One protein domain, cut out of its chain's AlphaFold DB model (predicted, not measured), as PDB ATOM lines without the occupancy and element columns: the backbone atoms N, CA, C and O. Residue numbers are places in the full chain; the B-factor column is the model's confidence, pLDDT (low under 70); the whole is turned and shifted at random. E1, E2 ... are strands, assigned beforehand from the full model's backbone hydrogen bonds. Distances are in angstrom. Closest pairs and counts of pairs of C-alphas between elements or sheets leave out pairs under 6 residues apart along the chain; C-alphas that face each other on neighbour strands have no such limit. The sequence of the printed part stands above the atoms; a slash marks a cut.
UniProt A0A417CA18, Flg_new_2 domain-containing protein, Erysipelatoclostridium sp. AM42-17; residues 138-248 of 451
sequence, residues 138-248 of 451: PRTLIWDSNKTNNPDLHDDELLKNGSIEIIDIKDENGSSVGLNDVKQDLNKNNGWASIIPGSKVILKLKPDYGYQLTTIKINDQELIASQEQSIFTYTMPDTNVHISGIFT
ATOM      1  N   PRO A 138     177.112 265.110 120.798       87.06
ATOM      2  CA  PRO A 138     176.266 265.084 119.626       87.06
ATOM      3  C   PRO A 138     176.442 263.768 118.864       87.06
ATOM      4  O   PRO A 138     177.536 263.196 118.799       87.06
ATOM      5  N   ARG A 139     175.352 263.293 118.278       89.94
ATOM      6  CA  ARG A 139     175.321 262.160 117.359       89.94
ATOM      7  C   ARG A 139     175.163 262.676 115.941       89.94
ATOM      8  O   ARG A 139     174.570 263.729 115.703       89.94
ATOM      9  N   THR A 140     175.717 261.939 114.993       92.50
ATOM     10  CA  THR A 140     175.625 262.301 113.583       92.50
ATOM     11  C   THR A 140     174.337 261.751 112.995       92.50
ATOM     12  O   THR A 140     174.069 260.560 113.116       92.50
ATOM     13  N   LEU A 141     173.571 262.601 112.319       94.69
ATOM     14  CA  LEU A 141     172.538 262.199 111.367       94.69
ATOM     15  C   LEU A 141     173.081 262.467 109.966       94.69
ATOM     16  O   LEU A 141     173.564 263.567 109.716       94.69
ATOM     17  N   ILE A 142     173.035 261.486 109.067       94.00
ATOM     18  CA  ILE A 142     173.575 261.602 107.705       94.00
ATOM     19  C   ILE A 142     172.655 260.945 106.674       94.00
ATOM     20  O   ILE A 142     171.953 259.980 106.986       94.00
ATOM     21  N   TRP A 143     172.666 261.467 105.449       94.69
ATOM     22  CA  TRP A 143     172.081 260.834 104.269       94.69
ATOM     23  C   TRP A 143     172.854 261.227 103.007       94.69
ATOM     24  O   TRP A 143     173.326 262.358 102.869       94.69
ATOM     25  N   ASP A 144     172.916 260.306 102.051       93.88
ATOM     26  CA  ASP A 144     173.475 260.545 100.725       93.88
ATOM     27  C   ASP A 144     172.572 259.918  99.656       93.88
ATOM     28  O   ASP A 144     172.140 258.770  99.768       93.88
ATOM     29  N   SER A 145     172.302 260.662  98.580       93.69
ATOM     30  CA  SER A 145     171.555 260.146  97.422       93.69
ATOM     31  C   SER A 145     172.419 259.360  96.433       93.69
ATOM     32  O   SER A 145     171.912 258.652  95.562       93.69
ATOM     33  N   ASN A 146     173.742 259.511  96.525       92.12
ATOM     34  CA  ASN A 146     174.708 258.878  95.640       92.12
ATOM     35  C   ASN A 146     176.075 258.729  96.320       92.12
ATOM     36  O   ASN A 146     176.347 259.316  97.361       92.12
ATOM     37  N   LYS A 147     176.973 257.985  95.675       90.50
ATOM     38  CA  LYS A 147     178.278 257.601  96.232       90.50
ATOM     39  C   LYS A 147     179.381 258.654  96.084       90.50
ATOM     40  O   LYS A 147     180.547 258.350  96.305       90.50
ATOM     41  N   THR A 148     179.058 259.882  95.665       87.44
ATOM     42  CA  THR A 148     180.084 260.912  95.405       87.44
ATOM     43  C   THR A 148     180.818 261.312  96.682       87.44
ATOM     44  O   THR A 148     182.034 261.481  96.651       87.44
ATOM     45  N   ASN A 149     180.095 261.456  97.797       80.81
ATOM     46  CA  ASN A 149     180.686 261.829  99.085       80.81
ATOM     47  C   ASN A 149     181.182 260.612  99.873       80.81
ATOM     48  O   ASN A 149     182.141 260.726 100.632       80.81
ATOM     49  N   ASN A 150     180.534 259.461  99.681       81.06
ATOM     50  CA  ASN A 150     180.855 258.218 100.367       81.06
ATOM     51  C   ASN A 150     180.859 257.038  99.371       81.06
ATOM     52  O   ASN A 150     179.814 256.425  99.128       81.06
ATOM     53  N   PRO A 151     182.020 256.743  98.747       86.75
ATOM     54  CA  PRO A 151     182.155 255.707  97.720       86.75
ATOM     55  C   PRO A 151     181.848 254.286  98.197       86.75
ATOM     56  O   PRO A 151     181.499 253.437  97.376       86.75
ATOM     57  N   ASP A 152     181.981 254.042  99.501       86.81
ATOM     58  CA  ASP A 152     181.861 252.716 100.104       86.81
ATOM     59  C   ASP A 152     180.404 252.310 100.369       86.81
ATOM     60  O   ASP A 152     180.146 251.134 100.615       86.81
ATOM     61  N   LEU A 153     179.446 253.246 100.264       86.25
ATOM     62  CA  LEU A 153     178.025 252.937 100.438       86.25
ATOM     63  C   LEU A 153     177.540 251.920  99.402       86.25
ATOM     64  O   LEU A 153     177.777 252.036  98.189       86.25
ATOM     65  N   HIS A 154     176.779 250.942  99.869       87.69
ATOM     66  CA  HIS A 154     175.995 250.064  99.023       87.69
ATOM     67  C   HIS A 154     174.769 250.798  98.460       87.69
ATOM     68  O   HIS A 154     174.381 251.881  98.891       87.69
ATOM     69  N   ASP A 155     174.176 250.244  97.407       86.62
ATOM     70  CA  ASP A 155     173.081 250.907  96.690       86.62
ATOM     71  C   ASP A 155     171.789 250.999  97.513       86.62
ATOM     72  O   ASP A 155     170.969 251.885  97.272       86.62
ATOM     73  N   ASP A 156     171.580 250.060  98.425       86.38
ATOM     74  CA  ASP A 156     170.483 249.996  99.392       86.38
ATOM     75  C   ASP A 156     170.687 250.934 100.588       86.38
ATOM     76  O   ASP A 156     169.720 251.294 101.252       86.38
ATOM     77  N   GLU A 157     171.912 251.410 100.795       87.19
ATOM     78  CA  GLU A 157     172.262 252.399 101.814       87.19
ATOM     79  C   GLU A 157     172.080 253.846 101.325       87.19
ATOM     80  O   GLU A 157     172.318 254.791 102.069       87.19
ATOM     81  N   LEU A 158     171.640 254.052 100.082       92.19
ATOM     82  CA  LEU A 158     171.384 255.384  99.534       92.19
ATOM     83  C   LEU A 158     169.942 255.837  99.787       92.19
ATOM     84  O   LEU A 158     168.982 255.060  99.723       92.19
ATOM     85  N   LEU A 159     169.769 257.142  99.970       92.94
ATOM     86  CA  LEU A 159     168.461 257.774  99.905       92.94
ATOM     87  C   LEU A 159     168.016 257.884  98.439       92.94
ATOM     88  O   LEU A 159     168.563 258.662  97.660       92.94
ATOM     89  N   LYS A 160     166.999 257.111  98.060       92.75
ATOM     90  CA  LYS A 160     166.450 257.080  96.697       92.75
ATOM     91  C   LYS A 160     164.981 257.487  96.688       92.75
ATOM     92  O   LYS A 160     164.276 257.258  97.665       92.75
ATOM     93  N   ASN A 161     164.524 257.988  95.540       94.94
ATOM     94  CA  ASN A 161     163.112 258.231  95.221       94.94
ATOM     95  C   ASN A 161     162.409 259.269  96.114       94.94
ATOM     96  O   ASN A 161     161.235 259.129  96.468       94.94
ATOM     97  N   GLY A 162     163.150 260.294  96.515       95.38
ATOM     98  CA  GLY A 162     162.648 261.420  97.282       95.38
ATOM     99  C   GLY A 162     163.779 262.232  97.891       95.38
ATOM    100  O   GLY A 162     164.955 261.880  97.774       95.38
ATOM    101  N   SER A 163     163.420 263.313  98.571       95.50
ATOM    102  CA  SER A 163     164.351 264.252  99.191       95.50
ATOM    103  C   SER A 163     164.116 264.420 100.685       95.50
ATOM    104  O   SER A 163     162.975 264.340 101.157       95.50
ATOM    105  N   ILE A 164     165.198 264.728 101.397       95.94
ATOM    106  CA  ILE A 164     165.188 265.087 102.815       95.94
ATOM    107  C   ILE A 164     165.779 266.483 102.989       95.94
ATOM    108  O   ILE A 164     166.791 266.823 102.378       95.94
ATOM    109  N   GLU A 165     165.152 267.271 103.854       97.56
ATOM    110  CA  GLU A 165     165.644 268.569 104.311       97.56
ATOM    111  C   GLU A 165     165.409 268.684 105.821       97.56
ATOM    112  O   GLU A 165     164.311 268.401 106.307       97.56
ATOM    113  N   ILE A 166     166.428 269.108 106.569       98.44
ATOM    114  CA  ILE A 166     166.258 269.521 107.967       98.44
ATOM    115  C   ILE A 166     165.842 270.993 107.956       98.44
ATOM    116  O   ILE A 166     166.601 271.844 107.488       98.44
ATOM    117  N   ILE A 167     164.649 271.282 108.477       98.12
ATOM    118  CA  ILE A 167     164.079 272.637 108.532       98.12
ATOM    119  C   ILE A 167     164.431 273.335 109.842       98.12
ATOM    120  O   ILE A 167     164.690 274.536 109.862       98.12
ATOM    121  N   ASP A 168     164.403 272.596 110.947       98.12
ATOM    122  CA  ASP A 168     164.653 273.128 112.283       98.12
ATOM    123  C   ASP A 168     165.134 272.003 113.202       98.12
ATOM    124  O   ASP A 168     164.835 270.825 112.981       98.12
ATOM    125  N   ILE A 169     165.855 272.371 114.251       97.69
ATOM    126  CA  ILE A 169     166.194 271.483 115.359       97.69
ATOM    127  C   ILE A 169     165.731 272.185 116.623       97.69
ATOM    128  O   ILE A 169     166.014 273.365 116.831       97.69
ATOM    129  N   LYS A 170     165.013 271.453 117.469       95.75
ATOM    130  CA  LYS A 170     164.546 271.941 118.761       95.75
ATOM    131  C   LYS A 170     165.176 271.135 119.879       95.75
ATOM    132  O   LYS A 170     165.289 269.916 119.761       95.75
ATOM    133  N   ASP A 171     165.550 271.813 120.954       89.56
ATOM    134  CA  ASP A 171     165.972 271.157 122.187       89.56
ATOM    135  C   ASP A 171     164.807 270.386 122.842       89.56
ATOM    136  O   ASP A 171     163.663 270.394 122.364       89.56
ATOM    137  N   GLU A 172     165.088 269.704 123.950       82.31
ATOM    138  CA  GLU A 172     164.084 268.925 124.683       82.31
ATOM    139  C   GLU A 172     162.922 269.787 125.204       82.31
ATOM    140  O   GLU A 172     161.770 269.340 125.241       82.31
ATOM    141  N   ASN A 173     163.200 271.060 125.504       85.12
ATOM    142  CA  ASN A 173     162.215 272.052 125.936       85.12
ATOM    143  C   ASN A 173     161.360 272.589 124.772       85.12
ATOM    144  O   ASN A 173     160.395 273.324 124.991       85.12
ATOM    145  N   GLY A 174     161.680 272.216 123.530       87.94
ATOM    146  CA  GLY A 174     160.980 272.640 122.323       87.94
ATOM    147  C   GLY A 174     161.429 273.996 121.772       87.94
ATOM    148  O   GLY A 174     160.774 274.513 120.860       87.94
ATOM    149  N   SER A 175     162.522 274.567 122.281       93.06
ATOM    150  CA  SER A 175     163.114 275.804 121.765       93.06
ATOM    151  C   SER A 175     163.971 275.508 120.539       93.06
ATOM    152  O   SER A 175     164.758 274.567 120.546       93.06
ATOM    153  N   SER A 176     163.832 276.310 119.480       95.44
ATOM    154  CA  SER A 176     164.680 276.174 118.288       95.44
ATOM    155  C   SER A 176     166.130 276.519 118.629       95.44
ATOM    156  O   SER A 176     166.409 277.580 119.189       95.44
ATOM    157  N   VAL A 177     167.045 275.624 118.257       92.25
ATOM    158  CA  VAL A 177     168.500 275.815 118.365       92.25
ATOM    159  C   VAL A 177     169.131 276.197 117.019       92.25
ATOM    160  O   VAL A 177     170.334 276.451 116.933       92.25
ATOM    161  N   GLY A 178     168.315 276.298 115.964       92.94
ATOM    162  CA  GLY A 178     168.741 276.650 114.614       92.94
ATOM    163  C   GLY A 178     169.482 275.525 113.881       92.94
ATOM    164  O   GLY A 178     169.428 274.359 114.260       92.94
ATOM    165  N   LEU A 179     170.166 275.890 112.792       96.19
ATOM    166  CA  LEU A 179     170.771 274.952 111.830       96.19
ATOM    167  C   LEU A 179     172.298 275.100 111.699       96.19
ATOM    168  O   LEU A 179     172.874 274.686 110.696       96.19
ATOM    169  N   ASN A 180     172.972 275.706 112.680       91.62
ATOM    170  CA  ASN A 180     174.417 275.973 112.599       91.62
ATOM    171  C   ASN A 180     175.253 274.689 112.436       91.62
ATOM    172  O   ASN A 180     176.257 274.695 111.725       91.62
ATOM    173  N   ASP A 181     174.800 273.592 113.048       91.94
ATOM    174  CA  ASP A 181     175.451 272.279 113.004       91.94
ATOM    175  C   ASP A 181     174.877 271.353 111.920       91.94
ATOM    176  O   ASP A 181     175.079 270.138 111.958       91.94
ATOM    177  N   VAL A 182     174.172 271.921 110.936       97.44
ATOM    178  CA  VAL A 182     173.602 271.212 109.786       97.44
ATOM    179  C   VAL A 182     174.317 271.640 108.508       97.44
ATOM    180  O   VAL A 182     174.418 272.824 108.190       97.44
ATOM    181  N   LYS A 183     174.785 270.667 107.726       96.62
ATOM    182  CA  LYS A 183     175.329 270.883 106.380       96.62
ATOM    183  C   LYS A 183     174.560 270.026 105.389       96.62
ATOM    184  O   LYS A 183     174.700 268.810 105.399       96.62
ATOM    185  N   GLN A 184     173.782 270.661 104.520       96.81
ATOM    186  CA  GLN A 184     172.950 269.982 103.525       96.81
ATOM    187  C   GLN A 184     173.058 270.656 102.151       96.81
ATOM    188  O   GLN A 184     173.139 271.881 102.061       96.81
ATOM    189  N   ASP A 185     173.062 269.857 101.083       96.00
ATOM    190  CA  ASP A 185     172.974 270.292  99.684       96.00
ATOM    191  C   ASP A 185     171.670 269.743  99.093       96.00
ATOM    192  O   ASP A 185     171.572 268.569  98.733       96.00
ATOM    193  N   LEU A 186     170.656 270.606  98.994       94.81
ATOM    194  CA  LEU A 186     169.321 270.220  98.525       94.81
ATOM    195  C   LEU A 186     169.299 269.830  97.041       94.81
ATOM    196  O   LEU A 186     168.467 269.024  96.637       94.81
ATOM    197  N   ASN A 187     170.225 270.349  96.228       93.06
ATOM    198  CA  ASN A 187     170.293 270.003  94.806       93.06
ATOM    199  C   ASN A 187     170.884 268.607  94.604       93.06
ATOM    200  O   ASN A 187     170.487 267.885  93.692       93.06
ATOM    201  N   LYS A 188     171.852 268.231  95.446       93.19
ATOM    202  CA  LYS A 188     172.449 266.890  95.434       93.19
ATOM    203  C   LYS A 188     171.738 265.908  96.359       93.19
ATOM    204  O   LYS A 188     172.088 264.731  96.340       93.19
ATOM    205  N   ASN A 189     170.766 266.370  97.144       94.19
ATOM    206  CA  ASN A 189     170.025 265.580  98.119       94.19
ATOM    207  C   ASN A 189     170.955 264.770  99.040       94.19
ATOM    208  O   ASN A 189     170.900 263.543  99.100       94.19
ATOM    209  N   ASN A 190     171.872 265.470  99.703       95.00
ATOM    210  CA  ASN A 190     172.740 264.901 100.728       95.00
ATOM    211  C   ASN A 190     172.919 265.883 101.880       95.00
ATOM    212  O   ASN A 190     172.694 267.089 101.732       95.00
ATOM    213  N   GLY A 191     173.342 265.367 103.023       95.12
ATOM    214  CA  GLY A 191     173.643 266.205 104.161       95.12
ATOM    215  C   GLY A 191     174.018 265.425 105.401       95.12
ATOM    216  O   GLY A 191     173.870 264.208 105.483       95.12
ATOM    217  N   TRP A 192     174.520 266.165 106.380       95.25
ATOM    218  CA  TRP A 192     174.764 265.666 107.716       95.25
ATOM    219  C   TRP A 192     174.490 266.741 108.761       95.25
ATOM    220  O   TRP A 192     174.548 267.942 108.487       95.25
ATOM    221  N   ALA A 193     174.216 266.293 109.978       96.19
ATOM    222  CA  ALA A 193     174.013 267.142 111.132       96.19
ATOM    223  C   ALA A 193     174.632 266.520 112.384       96.19
ATOM    224  O   ALA A 193     174.674 265.298 112.524       96.19
ATOM    225  N   SER A 194     175.106 267.371 113.290       92.88
ATOM    226  CA  SER A 194     175.599 266.995 114.618       92.88
ATOM    227  C   SER A 194     174.573 267.430 115.661       92.88
ATOM    228  O   SER A 194     174.411 268.622 115.895       92.88
ATOM    229  N   ILE A 195     173.849 266.477 116.251       93.69
ATOM    230  CA  ILE A 195     172.628 266.746 117.024       93.69
ATOM    231  C   ILE A 195     172.701 266.065 118.391       93.69
ATOM    232  O   ILE A 195     173.070 264.896 118.486       93.69
ATOM    233  N   ILE A 196     172.339 266.784 119.454       89.75
ATOM    234  CA  ILE A 196     172.256 266.227 120.810       89.75
ATOM    235  C   ILE A 196     171.105 265.206 120.874       89.75
ATOM    236  O   ILE A 196     170.004 265.531 120.410       89.75
ATOM    237  N   PRO A 197     171.316 263.993 121.425       90.56
ATOM    238  CA  PRO A 197     170.230 263.048 121.695       90.56
ATOM    239  C   PRO A 197     169.054 263.708 122.434       90.56
ATOM    240  O   PRO A 197     169.251 264.663 123.171       90.56
ATOM    241  N   GLY A 198     167.824 263.255 122.193       90.38
ATOM    242  CA  GLY A 198     166.606 263.858 122.759       90.38
ATOM    243  C   GLY A 198     166.072 265.074 121.985       90.38
ATOM    244  O   GLY A 198     164.865 265.330 121.999       90.38
ATOM    245  N   SER A 199     166.920 265.764 121.211       93.75
ATOM    246  CA  SER A 199     166.493 266.885 120.359       93.75
ATOM    247  C   SER A 199     165.449 266.456 119.323       93.75
ATOM    248  O   SER A 199     165.526 265.372 118.738       93.75
ATOM    249  N   LYS A 200     164.494 267.339 119.034       96.94
ATOM    250  CA  LYS A 200     163.470 267.151 117.999       96.94
ATOM    251  C   LYS A 200     163.945 267.752 116.682       96.94
ATOM    252  O   LYS A 200     164.008 268.969 116.530       96.94
ATOM    253  N   VAL A 201     164.238 266.896 115.716       97.75
ATOM    254  CA  VAL A 201     164.613 267.265 114.350       97.75
ATOM    255  C   VAL A 201     163.347 267.396 113.511       97.75
ATOM    256  O   VAL A 201     162.572 266.446 113.392       97.75
ATOM    257  N   ILE A 202     163.123 268.572 112.932       98.19
ATOM    258  CA  ILE A 202     161.993 268.831 112.038       98.19
ATOM    259  C   ILE A 202     162.452 268.577 110.605       98.19
ATOM    260  O   ILE A 202     163.269 269.315 110.055       98.19
ATOM    261  N   LEU A 203     161.927 267.509 110.015       97.62
ATOM    262  CA  LEU A 203     162.300 267.004 108.702       97.62
ATOM    263  C   LEU A 203     161.201 267.287 107.684       97.62
ATOM    264  O   LEU A 203     160.026 267.036 107.945       97.62
ATOM    265  N   LYS A 204     161.592 267.712 106.487       97.50
ATOM    266  CA  LYS A 204     160.754 267.630 105.294       97.50
ATOM    267  C   LYS A 204     161.124 266.380 104.518       97.50
ATOM    268  O   LYS A 204     162.214 266.299 103.958       97.50
ATOM    269  N   LEU A 205     160.214 265.413 104.486       96.69
ATOM    270  CA  LEU A 205     160.368 264.168 103.738       96.69
ATOM    271  C   LEU A 205     159.427 264.213 102.536       96.69
ATOM    272  O   LEU A 205     158.211 264.053 102.672       96.69
ATOM    273  N   LYS A 206     159.990 264.467 101.355       96.12
ATOM    274  CA  LYS A 206     159.223 264.592 100.113       96.12
ATOM    275  C   LYS A 206     159.535 263.399  99.207       96.12
ATOM    276  O   LYS A 206     160.605 263.399  98.603       96.12
ATOM    277  N   PRO A 207     158.653 262.390  99.107       96.88
ATOM    278  CA  PRO A 207     158.831 261.335  98.117       96.88
ATOM    279  C   PRO A 207     158.703 261.904  96.702       96.88
ATOM    280  O   PRO A 207     157.961 262.866  96.491       96.88
ATOM    281  N   ASP A 208     159.368 261.277  95.738       96.88
ATOM    282  CA  ASP A 208     159.139 261.540  94.316       96.88
ATOM    283  C   ASP A 208     157.753 261.015  93.895       96.88
ATOM    284  O   ASP A 208     157.160 260.167  94.569       96.88
ATOM    285  N   TYR A 209     157.220 261.495  92.769       97.62
ATOM    286  CA  TYR A 209     155.978 260.945  92.218       97.62
ATOM    287  C   TYR A 209     156.110 259.436  91.919       97.62
ATOM    288  O   TYR A 209     157.105 258.975  91.354       97.62
ATOM    289  N   GLY A 210     155.098 258.666  92.322       96.88
ATOM    290  CA  GLY A 210     155.057 257.205  92.280       96.88
ATOM    291  C   GLY A 210     155.694 256.532  93.498       96.88
ATOM    292  O   GLY A 210     155.803 255.305  93.523       96.88
ATOM    293  N   TYR A 211     156.126 257.300  94.502       97.38
ATOM    294  CA  TYR A 211     156.723 256.789  95.733       97.38
ATOM    295  C   TYR A 211     156.060 257.390  96.974       97.38
ATOM    296  O   TYR A 211     155.430 258.444  96.930       97.38
ATOM    297  N   GLN A 212     156.182 256.695  98.101       97.62
ATOM    298  CA  GLN A 212     155.594 257.081  99.380       97.62
ATOM    299  C   GLN A 212     156.527 256.739 100.539       97.62
ATOM    300  O   GLN A 212     157.279 255.765 100.484       97.62
ATOM    301  N   LEU A 213     156.424 257.500 101.630       94.94
ATOM    302  CA  LEU A 213     156.951 257.072 102.923       94.94
ATOM    303  C   LEU A 213     155.994 256.022 103.504       94.94
ATOM    304  O   LEU A 213     154.886 256.350 103.923       94.94
ATOM    305  N   THR A 214     156.401 254.753 103.510       86.06
ATOM    306  CA  THR A 214     155.566 253.632 103.999       86.06
ATOM    307  C   THR A 214     156.007 253.071 105.344       86.06
ATOM    308  O   THR A 214     155.444 252.082 105.809       86.06
ATOM    309  N   THR A 215     157.039 253.659 105.945       83.12
ATOM    310  CA  THR A 215     157.489 253.346 107.298       83.12
ATOM    311  C   THR A 215     157.518 254.622 108.124       83.12
ATOM    312  O   THR A 215     158.046 255.643 107.691       83.12
ATOM    313  N   ILE A 216     156.964 254.549 109.331       80.88
ATOM    314  CA  ILE A 216     157.051 255.609 110.343       80.88
ATOM    315  C   ILE A 216     158.332 255.500 111.171       80.88
ATOM    316  O   ILE A 216     158.434 256.165 112.188       80.88
ATOM    317  N   LYS A 217     159.290 254.640 110.805       83.94
ATOM    318  CA  LYS A 217     160.508 254.426 111.593       83.94
ATOM    319  C   LYS A 217     161.777 254.669 110.795       83.94
ATOM    320  O   LYS A 217     161.906 254.180 109.674       83.94
ATOM    321  N   ILE A 218     162.729 255.340 111.437       82.25
ATOM    322  CA  ILE A 218     164.132 255.444 111.029       82.25
ATOM    323  C   ILE A 218     164.958 254.964 112.224       82.25
ATOM    324  O   ILE A 218     164.813 255.513 113.310       82.25
ATOM    325  N   ASN A 219     165.786 253.930 112.049       80.38
ATOM    326  CA  ASN A 219     166.581 253.317 113.128       80.38
ATOM    327  C   ASN A 219     165.762 253.054 114.411       80.38
ATOM    328  O   ASN A 219     166.124 253.506 115.493       80.38
ATOM    329  N   ASP A 220     164.625 252.366 114.260       83.00
ATOM    330  CA  ASP A 220     163.646 252.033 115.310       83.00
ATOM    331  C   ASP A 220     162.917 253.204 115.980       83.00
ATOM    332  O   ASP A 220     161.953 252.976 116.717       83.00
ATOM    333  N   GLN A 221     163.291 254.436 115.649       87.50
ATOM    334  CA  GLN A 221     162.686 255.639 116.186       87.50
ATOM    335  C   GLN A 221     161.533 256.130 115.311       87.50
ATOM    336  O   GLN A 221     161.644 256.200 114.086       87.50
ATOM    337  N   GLU A 222     160.418 256.462 115.958       90.56
ATOM    338  CA  GLU A 222     159.181 256.867 115.293       90.56
ATOM    339  C   GLU A 222     159.241 258.306 114.752       90.56
ATOM    340  O   GLU A 222     159.782 259.218 115.381       90.56
ATOM    341  N   LEU A 223     158.660 258.501 113.571       94.00
ATOM    342  CA  LEU A 223     158.414 259.781 112.928       94.00
ATOM    343  C   LEU A 223     156.992 260.234 113.233       94.00
ATOM    344  O   LEU A 223     156.030 259.527 112.946       94.00
ATOM    345  N   ILE A 224     156.852 261.459 113.729       95.12
ATOM    346  CA  ILE A 224     155.546 262.054 114.011       95.12
ATOM    347  C   ILE A 224     155.202 263.030 112.890       95.12
ATOM    348  O   ILE A 224     155.853 264.066 112.742       95.12
ATOM    349  N   ALA A 225     154.178 262.716 112.099       96.25
ATOM    350  CA  ALA A 225     153.714 263.588 111.024       96.25
ATOM    351  C   ALA A 225     153.037 264.862 111.564       96.25
ATOM    352  O   ALA A 225     152.217 264.825 112.483       96.25
ATOM    353  N   SER A 226     153.353 265.999 110.951       95.94
ATOM    354  CA  SER A 226     152.707 267.288 111.193       95.94
ATOM    355  C   SER A 226     151.367 267.401 110.452       95.94
ATOM    356  O   SER A 226     150.985 266.561 109.632       95.94
ATOM    357  N   GLN A 227     150.640 268.486 110.716       95.06
ATOM    358  CA  GLN A 227     149.525 268.909 109.864       95.06
ATOM    359  C   GLN A 227     150.021 269.474 108.531       95.06
ATOM    360  O   GLN A 227     149.378 269.263 107.506       95.06
ATOM    361  N   GLU A 228     151.176 270.141 108.531       96.56
ATOM    362  CA  GLU A 228     151.805 270.620 107.304       96.56
ATOM    363  C   GLU A 228     152.343 269.444 106.480       96.56
ATOM    364  O   GLU A 228     152.944 268.511 107.018       96.56
ATOM    365  N   GLN A 229     152.091 269.485 105.171       96.56
ATOM    366  CA  GLN A 229     152.417 268.404 104.248       96.56
ATOM    367  C   GLN A 229     153.906 268.057 104.277       96.56
ATOM    368  O   GLN A 229     154.759 268.938 104.177       96.56
ATOM    369  N   SER A 230     154.208 266.755 104.323       96.25
ATOM    370  CA  SER A 230     155.576 266.224 104.274       96.25
ATOM    371  C   SER A 230     156.476 266.661 105.431       96.25
ATOM    372  O   SER A 230     157.678 266.408 105.372       96.25
ATOM    373  N   ILE A 231     155.933 267.288 106.479       97.88
ATOM    374  CA  ILE A 231     156.701 267.681 107.658       97.88
ATOM    375  C   ILE A 231     156.562 266.612 108.734       97.88
ATOM    376  O   ILE A 231     155.455 266.231 109.114       97.88
ATOM    377  N   PHE A 232     157.697 266.159 109.251       97.12
ATOM    378  CA  PHE A 232     157.800 265.137 110.280       97.12
ATOM    379  C   PHE A 232     158.701 265.618 111.412       97.12
ATOM    380  O   PHE A 232     159.653 266.364 111.197       97.12
ATOM    381  N   THR A 233     158.412 265.171 112.625       97.19
ATOM    382  CA  THR A 233     159.300 265.324 113.777       97.19
ATOM    383  C   THR A 233     159.980 263.993 114.053       97.19
ATOM    384  O   THR A 233     159.307 262.970 114.170       97.19
ATOM    385  N   TYR A 234     161.301 264.024 114.174       96.81
ATOM    386  CA  TYR A 234     162.146 262.892 114.527       96.81
ATOM    387  C   TYR A 234     162.900 263.211 115.816       96.81
ATOM    388  O   TYR A 234     163.593 264.224 115.888       96.81
ATOM    389  N   THR A 235     162.785 262.373 116.840       94.94
ATOM    390  CA  THR A 235     163.546 262.563 118.083       94.94
ATOM    391  C   THR A 235     164.908 261.894 117.954       94.94
ATOM    392  O   THR A 235     164.973 260.678 117.803       94.94
ATOM    393  N   MET A 236     165.996 262.658 118.036       93.62
ATOM    394  CA  MET A 236     167.350 262.133 117.854       93.62
ATOM    395  C   MET A 236     167.678 261.063 118.916       93.62
ATOM    396  O   MET A 236     167.622 261.371 120.107       93.62
ATOM    397  N   PRO A 237     168.014 259.816 118.539       90.75
ATOM    398  CA  PRO A 237     168.411 258.791 119.497       90.75
ATOM    399  C   PRO A 237     169.860 258.993 119.961       90.75
ATOM    400  O   PRO A 237     170.643 259.696 119.319       90.75
ATOM    401  N   ASP A 238     170.257 258.304 121.034       88.00
ATOM    402  CA  ASP A 238     171.653 258.266 121.496       88.00
ATOM    403  C   ASP A 238     172.529 257.307 120.659       88.00
ATOM    404  O   ASP A 238     173.250 256.448 121.159       88.00
ATOM    405  N   THR A 239     172.438 257.423 119.336       86.25
ATOM    406  CA  THR A 239     173.273 256.699 118.375       86.25
ATOM    407  C   THR A 239     173.354 257.481 117.069       86.25
ATOM    408  O   THR A 239     172.512 258.334 116.789       86.25
ATOM    409  N   ASN A 240     174.370 257.201 116.255       87.56
ATOM    410  CA  ASN A 240     174.454 257.784 114.921       87.56
ATOM    411  C   ASN A 240     173.328 257.235 114.033       87.56
ATOM    412  O   ASN A 240     172.988 256.052 114.078       87.56
ATOM    413  N   VAL A 241     172.762 258.108 113.208       92.94
ATOM    414  CA  VAL A 241     171.620 257.821 112.346       92.94
ATOM    415  C   VAL A 241     172.055 257.939 110.896       92.94
ATOM    416  O   VAL A 241     172.563 258.975 110.472       92.94
ATOM    417  N   HIS A 242     171.804 256.887 110.125       91.19
ATOM    418  CA  HIS A 242     171.926 256.909 108.676       91.19
ATOM    419  C   HIS A 242     170.533 256.764 108.065       91.19
ATOM    420  O   HIS A 242     169.864 255.762 108.306       91.19
ATOM    421  N   ILE A 243     170.086 257.759 107.298       91.56
ATOM    422  CA  ILE A 243     168.780 257.711 106.638       91.56
ATOM    423  C   ILE A 243     168.945 257.191 105.211       91.56
ATOM    424  O   ILE A 243     169.530 257.860 104.361       91.56
ATOM    425  N   SER A 244     168.382 256.015 104.943       88.38
ATOM    426  CA  SER A 244     168.447 255.340 103.645       88.38
ATOM    427  C   SER A 244     167.134 254.619 103.329       88.38
ATOM    428  O   SER A 244     166.375 254.271 104.232       88.38
ATOM    429  N   GLY A 245     166.835 254.429 102.038       78.56
ATOM    430  CA  GLY A 245     165.788 253.496 101.589       78.56
ATOM    431  C   GLY A 245     164.355 253.702 102.114       78.56
ATOM    432  O   GLY A 245     163.572 252.757 102.088       78.56
ATOM    433  N   ILE A 246     163.981 254.899 102.582       88.12
ATOM    434  CA  ILE A 246     162.691 255.120 103.269       88.12
ATOM    435  C   ILE A 246     161.474 255.263 102.335       88.12
ATOM    436  O   ILE A 246     160.336 255.101 102.780       88.12
ATOM    437  N   PHE A 247     161.692 255.564 101.052       94.62
ATOM    438  CA  PHE A 247     160.620 255.773 100.077       94.62
ATOM    439  C   PHE A 247     160.405 254.532  99.212       94.62
ATOM    440  O   PHE A 247     161.320 254.052  98.536       94.62
ATOM    441  N   THR A 248     159.176 254.025  99.201       94.94
ATOM    442  CA  THR A 248     158.801 252.817  98.462       94.94
ATOM    443  C   THR A 248     157.812 253.140  97.355       94.94
ATOM    444  O   THR A 248     157.048 254.098  97.442       94.94
TER     445      THR A 248
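This is residues 138 to 248 of the 451 residues of the protein "Flg_new_2 domain-containing protein" of Erysipelatoclostridium sp. AM42-17 (UniProt A0A417CA18). Look for a small sandwich: a strongly twisted sheet of four strands, E2, E5, E8 and E7, has a smaller sheet of three, E1, E4 and E3, over part of it. The unnamed last stretch, residues 236 to 248, runs along one side of the sandwich, pairing briefly with E1 at residues 241 to 242 and with E6 at residues 247 to 248. The 111 printed residues hold eight named strands, E1 to E8 in chain order, and no named helix; the sheet orders are E2 - E5 - E8 - E7 and E1 - E4 - E3, both antiparallel. The class is all strand, though just 46 residues are in named strands. The whole is compact, with a radius of gyration of the C-alphas of 13.2 A and spans of 37 by 30 by 26 A.

Begin in the larger sheet with E2, residues 162 to 170, antiparallel to E5, residues 200 to 207, at 163 degrees; N 165 and O 204 are 3.1 A apart, within hydrogen-bond range. Next comes E8, residues 231 to 235, antiparallel to E5 at 138 degrees, with N 203 and O 232 at 2.8 A. At the edge, E7, residues 221 to 225, forms a hairpin with E8, with N 224 and O 233 at 2.9 A. In the other sheet, E3, residues 182 to 185, and E4, residues 190 to 195, form a hairpin, with N 183 and O 192 at 2.8 A. E1, residues 139 to 144, is antiparallel to E4 at 174 degrees, with N 141 and O 193 at 2.9 A. The two sheets make a sandwich, face to face, 10.0 A centre to centre where they face each other, their strands at 12 degrees. Across it, the closest C-alphas of E2 and E3 are those of Glu 165 and Gln 184, 7.5 A apart. E6, residues 211 to 213, pairs with no named strand; its closest C-alpha to E5 is Leu 213, 6.7 A from Pro 207.

Find C-alpha 162 at (162.648, 261.420, 97.282); from there E2 runs 24.0 A to C-alpha 170 at (164.546, 271.941, 118.761). E5 is 21.2 A long, E1 16.8 A, E4 16.4 A, E8 13.5 A, E7 13.1 A, E3 10.2 A and E6 7.2 A. E8 ends at C-alpha 235, (163.546, 262.563, 118.083).

The two C-alphas farthest apart, those of Pro 151 and Asn 173, are 38.2 A apart. The printed part has no cut. The long links are E1 to E2, 17 residues, and E2 to E3, 11 residues. The mean pLDDT of the printed part is 92.4, and no printed residue is under 70.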